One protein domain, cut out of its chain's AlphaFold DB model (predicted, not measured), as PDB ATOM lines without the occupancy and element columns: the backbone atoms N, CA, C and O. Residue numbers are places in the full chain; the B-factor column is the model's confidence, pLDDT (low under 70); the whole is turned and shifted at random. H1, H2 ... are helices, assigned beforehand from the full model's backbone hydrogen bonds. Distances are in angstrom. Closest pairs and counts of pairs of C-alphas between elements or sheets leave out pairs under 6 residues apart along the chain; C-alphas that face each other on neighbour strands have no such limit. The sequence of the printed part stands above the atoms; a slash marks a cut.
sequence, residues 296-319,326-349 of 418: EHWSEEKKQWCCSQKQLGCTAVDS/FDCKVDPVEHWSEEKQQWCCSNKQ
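What this domain is: This is residues 296 to 319 and 326 to 349 of the 418 residues of the protein "ALS9 protein" of Symbiodinium sp. KB8 (UniProt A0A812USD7). Two short helices, H1 and H2, stand far from each other near the two ends of a rod, each with its own loop, and the space between them is empty. After H1, residues 311 to 315 fold back along it; before H2, residues 326 to 337 form a loop. The printed part has 48 residues with two named helices, H1 then H2, and no named strand; the class is all helix, though 22 of the 48 residues are in named elements, under half. It is extended, with a radius of gyration of the C-alphas of 16.7 A and spans of 42 by 18 by 17 A.

How they stand to each other: H1, residues 300 to 310, and H2, residues 338 to 348, are apart, with no C-alpha of the one within 8 A of the other. In both, every O i to N i+4 pair is within hydrogen-bond range.

Where its parts are: H1 is 15.0 A long and begins at C-alpha 300 (-1.037, 33.029, 43.245). H2 is 14.8 A long and ends at C-alpha 348 (25.570, 32.452, 26.179).

The domain as a whole: Residues 320 to 325 are not printed; C-alphas 319 and 326 are 18.4 A apart across this cut. The pLDDT is under 70 at residues 313, 315 to 319 and 326.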
ATOM      1  N   GLU A 296      -6.574  41.544  42.841       72.25
ATOM      2  CA  GLU A 296      -5.934  41.743  44.148       72.25
ATOM      3  C   GLU A 296      -6.197  40.602  45.142       72.25
ATOM      4  O   GLU A 296      -5.358  40.336  45.997       72.25
ATOM      5  N   HIS A 297      -7.333  39.914  45.011       70.19
ATOM      6  CA  HIS A 297      -7.765  38.858  45.930       70.19
ATOM      7  C   HIS A 297      -7.554  37.451  45.358       70.19
ATOM      8  O   HIS A 297      -7.941  36.463  45.980       70.19
ATOM      9  N   TRP A 298      -6.952  37.334  44.173       79.69
ATOM     10  CA  TRP A 298      -6.646  36.030  43.596       79.69
ATOM     11  C   TRP A 298      -5.486  35.375  44.347       79.69
ATOM     12  O   TRP A 298      -4.486  36.030  44.657       79.69
ATOM     13  N   SER A 299      -5.599  34.068  44.589       78.56
ATOM     14  CA  SER A 299      -4.450  33.253  44.975       78.56
ATOM     15  C   SER A 299      -3.402  33.257  43.859       78.56
ATOM     16  O   SER A 299      -3.727  33.466  42.688       78.56
ATOM     17  N   GLU A 300      -2.141  33.023  44.213       77.00
ATOM     18  CA  GLU A 300      -1.037  33.029  43.245       77.00
ATOM     19  C   GLU A 300      -1.257  32.001  42.122       77.00
ATOM     20  O   GLU A 300      -1.094  32.305  40.943       77.00
ATOM     21  N   GLU A 301      -1.779  30.824  42.469       77.44
ATOM     22  CA  GLU A 301      -2.137  29.765  41.518       77.44
ATOM     23  C   GLU A 301      -3.271  30.190  40.568       77.44
ATOM     24  O   GLU A 301      -3.206  29.938  39.363       77.44
ATOM     25  N   LYS A 302      -4.279  30.914  41.079       76.62
ATOM     26  CA  LYS A 302      -5.382  31.461  40.271       76.62
ATOM     27  C   LYS A 302      -4.874  32.534  39.307       76.62
ATOM     28  O   LYS A 302      -5.286  32.541  38.150       76.62
ATOM     29  N   LYS A 303      -3.940  33.392  39.734       78.75
ATOM     30  CA  LYS A 303      -3.276  34.383  38.863       78.75
ATOM     31  C   LYS A 303      -2.494  33.721  37.742       78.75
ATOM     32  O   LYS A 303      -2.693  34.086  36.586       78.75
ATOM     33  N   GLN A 304      -1.673  32.725  38.060       77.12
ATOM     34  CA  GLN A 304      -0.856  32.025  37.070       77.12
ATOM     35  C   GLN A 304      -1.709  31.264  36.051       77.12
ATOM     36  O   GLN A 304      -1.472  31.374  34.845       77.12
ATOM     37  N   TRP A 305      -2.743  30.552  36.506       81.38
ATOM     38  CA  TRP A 305      -3.641  29.821  35.612       81.38
ATOM     39  C   TRP A 305      -4.440  30.771  34.711       81.38
ATOM     40  O   TRP A 305      -4.477  30.591  33.493       81.38
ATOM     41  N   CYS A 306      -5.013  31.834  35.283       82.38
ATOM     42  CA  CYS A 306      -5.808  32.813  34.545       82.38
ATOM     43  C   CYS A 306      -4.994  33.656  33.565       82.38
ATOM     44  O   CYS A 306      -5.471  33.950  32.465       82.38
ATOM     45  N   CYS A 307      -3.758  33.996  33.926       82.25
ATOM     46  CA  CYS A 307      -2.826  34.650  33.023       82.25
ATOM     47  C   CYS A 307      -2.422  33.704  31.877       82.25
ATOM     48  O   CYS A 307      -2.497  34.087  30.713       82.25
ATOM     49  N   SER A 308      -2.119  32.435  32.169       76.38
ATOM     50  CA  SER A 308      -1.682  31.463  31.155       76.38
ATOM     51  C   SER A 308      -2.788  31.072  30.170       76.38
ATOM     52  O   SER A 308      -2.567  31.074  28.961       76.38
ATOM     53  N   GLN A 309      -3.984  30.745  30.668       79.38
ATOM     54  CA  GLN A 309      -5.067  30.173  29.857       79.38
ATOM     55  C   GLN A 309      -5.994  31.226  29.250       79.38
ATOM     56  O   GLN A 309      -6.536  31.026  28.164       79.38
ATOM     57  N   LYS A 310      -6.211  32.348  29.951       75.31
ATOM     58  CA  LYS A 310      -7.185  33.374  29.544       75.31
ATOM     59  C   LYS A 310      -6.565  34.765  29.362       75.31
ATOM     60  O   LYS A 310      -7.284  35.657  28.918       75.31
ATOM     61  N   GLN A 311      -5.271  34.954  29.662       71.81
ATOM     62  CA  GLN A 311      -4.546  36.234  29.546       71.81
ATOM     63  C   GLN A 311      -5.217  37.380  30.328       71.81
ATOM     64  O   GLN A 311      -5.210  38.538  29.914       71.81
ATOM     65  N   LEU A 312      -5.840  37.053  31.466       73.44
ATOM     66  CA  LEU A 312      -6.541  38.000  32.336       73.44
ATOM     67  C   LEU A 312      -5.858  38.055  33.702       73.44
ATOM     68  O   LEU A 312      -5.501  37.024  34.260       73.44
ATOM     69  N   GLY A 313      -5.701  39.264  34.247       68.56
ATOM     70  CA  GLY A 313      -5.106  39.481  35.569       68.56
ATOM     71  C   GLY A 313      -3.586  39.307  35.645       68.56
ATOM     72  O   GLY A 313      -3.047  39.304  36.747       68.56
ATOM     73  N   CYS A 314      -2.896  39.216  34.502       74.38
ATOM     74  CA  CYS A 314      -1.442  39.327  34.453       74.38
ATOM     75  C   CYS A 314      -1.040  40.704  34.999       74.38
ATOM     76  O   CYS A 314      -1.414  41.746  34.449       74.38
ATOM     77  N   THR A 315      -0.296  40.729  36.101       66.31
ATOM     78  CA  THR A 315       0.423  41.935  36.500       66.31
ATOM     79  C   THR A 315       1.416  42.258  35.383       66.31
ATOM     80  O   THR A 315       1.959  41.362  34.736       66.31
ATOM     81  N   ALA A 316       1.646  43.543  35.105       53.00
ATOM     82  CA  ALA A 316       2.534  44.011  34.033       53.00
ATOM     83  C   ALA A 316       4.034  43.735  34.304       53.00
ATOM     84  O   ALA A 316       4.897  44.522  33.920       53.00
ATOM     85  N   VAL A 317       4.330  42.631  34.985       53.84
ATOM     86  CA  VAL A 317       5.645  42.016  35.139       53.84
ATOM     87  C   VAL A 317       5.743  40.680  34.388       53.84
ATOM     88  O   VAL A 317       6.853  40.243  34.128       53.84
ATOM     89  N   ASP A 318       4.629  40.103  33.913       54.50
ATOM     90  CA  ASP A 318       4.601  38.794  33.230       54.50
ATOM     91  C   ASP A 318       4.232  38.881  31.738       54.50
ATOM     92  O   ASP A 318       3.561  38.019  31.171       54.50
ATOM     93  N   SER A 319       4.624  39.957  31.051       54.25
ATOM     94  CA  SER A 319       4.422  40.058  29.591       54.25
ATOM     95  C   SER A 319       5.586  40.676  28.826       54.25
ATOM     96  O   SER A 319       5.425  41.072  27.668       54.25
ATOM     97  N   PHE A 326      19.237  32.366  34.456       68.19
ATOM     98  CA  PHE A 326      20.497  32.847  34.967       68.19
ATOM     99  C   PHE A 326      21.005  34.045  34.152       68.19
ATOM    100  O   PHE A 326      21.289  33.925  32.962       68.19
ATOM    101  N   ASP A 327      21.186  35.194  34.808       75.19
ATOM    102  CA  ASP A 327      21.847  36.355  34.205       75.19
ATOM    103  C   ASP A 327      23.376  36.226  34.324       75.19
ATOM    104  O   ASP A 327      23.960  36.306  35.413       75.19
ATOM    105  N   CYS A 328      24.022  36.036  33.175       79.19
ATOM    106  CA  CYS A 328      25.458  35.807  33.030       79.19
ATOM    107  C   CYS A 328      26.320  37.078  33.154       79.19
ATOM    108  O   CYS A 328      27.522  37.017  32.903       79.19
ATOM    109  N   LYS A 329      25.733  38.244  33.461       76.62
ATOM    110  CA  LYS A 329      26.444  39.535  33.528       76.62
ATOM    111  C   LYS A 329      26.422  40.199  34.905       76.62
ATOM    112  O   LYS A 329      27.088  41.218  35.074       76.62
ATOM    113  N   VAL A 330      25.673  39.653  35.864       77.44
ATOM    114  CA  VAL A 330      25.476  40.268  37.191       77.44
ATOM    115  C   VAL A 330      26.664  40.027  38.122       77.44
ATOM    116  O   VAL A 330      27.135  40.967  38.757       77.44
ATOM    117  N   ASP A 331      27.190  38.800  38.159       76.50
ATOM    118  CA  ASP A 331      28.225  38.394  39.119       76.50
ATOM    119  C   ASP A 331      29.498  37.914  38.403       76.50
ATOM    120  O   ASP A 331      29.401  37.362  37.301       76.50
ATOM    121  N   PRO A 332      30.692  38.057  39.007       73.00
ATOM    122  CA  PRO A 332      31.906  37.409  38.516       73.00
ATOM    123  C   PRO A 332      31.758  35.880  38.505       73.00
ATOM    124  O   PRO A 332      31.155  35.315  39.416       73.00
ATOM    125  N   VAL A 333      32.363  35.214  37.513       73.69
ATOM    126  CA  VAL A 333      32.266  33.750  37.295       73.69
ATOM    127  C   VAL A 333      32.634  32.935  38.544       73.69
ATOM    128  O   VAL A 333      32.061  31.880  38.774       73.69
ATOM    129  N   GLU A 334      33.524  33.450  39.395       73.12
ATOM    130  CA  GLU A 334      33.955  32.809  40.649       73.12
ATOM    131  C   GLU A 334      32.829  32.591  41.673       73.12
ATOM    132  O   GLU A 334      32.972  31.772  42.575       73.12
ATOM    133  N   HIS A 335      31.726  33.333  41.562       74.31
ATOM    134  CA  HIS A 335      30.587  33.253  42.484       74.31
ATOM    135  C   HIS A 335      29.357  32.616  41.826       74.31
ATOM    136  O   HIS A 335      28.255  32.669  42.378       74.31
ATOM    137  N   TRP A 336      29.508  32.055  40.625       80.94
ATOM    138  CA  TRP A 336      28.415  31.364  39.957       80.94
ATOM    139  C   TRP A 336      28.183  30.002  40.605       80.94
ATOM    140  O   TRP A 336      29.127  29.286  40.928       80.94
ATOM    141  N   SER A 337      26.915  29.628  40.772       80.19
ATOM    142  CA  SER A 337      26.569  28.232  41.030       80.19
ATOM    143  C   SER A 337      26.902  27.379  39.803       80.19
ATOM    144  O   SER A 337      26.887  27.876  38.672       80.19
ATOM    145  N   GLU A 338      27.161  26.086  40.005       78.25
ATOM    146  CA  GLU A 338      27.462  25.146  38.914       78.25
ATOM    147  C   GLU A 338      26.367  25.160  37.835       78.25
ATOM    148  O   GLU A 338      26.653  25.202  36.638       78.25
ATOM    149  N   GLU A 339      25.105  25.249  38.256       79.56
ATOM    150  CA  GLU A 339      23.934  25.343  37.381       79.56
ATOM    151  C   GLU A 339      23.922  26.647  36.562       79.56
ATOM    152  O   GLU A 339      23.681  26.625  35.351       79.56
ATOM    153  N   LYS A 340      24.261  27.785  37.191       78.81
ATOM    154  CA  LYS A 340      24.392  29.091  36.523       78.81
ATOM    155  C   LYS A 340      25.516  29.059  35.494       78.81
ATOM    156  O   LYS A 340      25.349  29.552  34.381       78.81
ATOM    157  N   GLN A 341      26.640  28.438  35.836       79.06
ATOM    158  CA  GLN A 341      27.794  28.327  34.956       79.06
ATOM    159  C   GLN A 341      27.537  27.417  33.754       79.06
ATOM    160  O   GLN A 341      27.860  27.801  32.629       79.06
ATOM    161  N   GLN A 342      26.901  26.261  33.951       80.56
ATOM    162  CA  GLN A 342      26.533  25.355  32.858       80.56
ATOM    163  C   GLN A 342      25.517  25.991  31.905       80.56
ATOM    164  O   GLN A 342      25.671  25.903  30.682       80.56
ATOM    165  N   TRP A 343      24.511  26.683  32.448       83.44
ATOM    166  CA  TRP A 343      23.499  27.361  31.643       83.44
ATOM    167  C   TRP A 343      24.093  28.532  30.851       83.44
ATOM    168  O   TRP A 343      23.894  28.632  29.639       83.44
ATOM    169  N   CYS A 344      24.894  29.382  31.502       86.12
ATOM    170  CA  CYS A 344      25.566  30.511  30.859       86.12
ATOM    171  C   CYS A 344      26.611  30.079  29.823       86.12
ATOM    172  O   CYS A 344      26.735  30.717  28.775       86.12
ATOM    173  N   CYS A 345      27.313  28.971  30.059       84.38
ATOM    174  CA  CYS A 345      28.227  28.389  29.085       84.38
ATOM    175  C   CYS A 345      27.470  27.824  27.868       84.38
ATOM    176  O   CYS A 345      27.830  28.124  26.732       84.38
ATOM    177  N   SER A 346      26.369  27.096  28.081       81.88
ATOM    178  CA  SER A 346      25.601  26.465  26.995       81.88
ATOM    179  C   SER A 346      24.840  27.478  26.135       81.88
ATOM    180  O   SER A 346      24.898  27.415  24.907       81.88
ATOM    181  N   ASN A 347      24.166  28.445  26.764       80.62
ATOM    182  CA  ASN A 347      23.258  29.359  26.065       80.62
ATOM    183  C   ASN A 347      23.905  30.687  25.664       80.62
ATOM    184  O   ASN A 347      23.472  31.310  24.693       80.62
ATOM    185  N   LYS A 348      24.914  31.153  26.411       80.56
ATOM    186  CA  LYS A 348      25.570  32.452  26.179       80.56
ATOM    187  C   LYS A 348      27.063  32.342  25.883       80.56
ATOM    188  O   LYS A 348      27.644  33.352  25.497       80.56
ATOM    189  N   GLN A 349      27.668  31.155  26.017       75.00
ATOM    190  CA  GLN A 349      29.107  30.924  25.823       75.00
ATOM    191  C   GLN A 349      29.978  31.838  26.709       75.00
ATOM    192  O   GLN A 349      31.063  32.267  26.317       75.00
TER     193      GLN A 349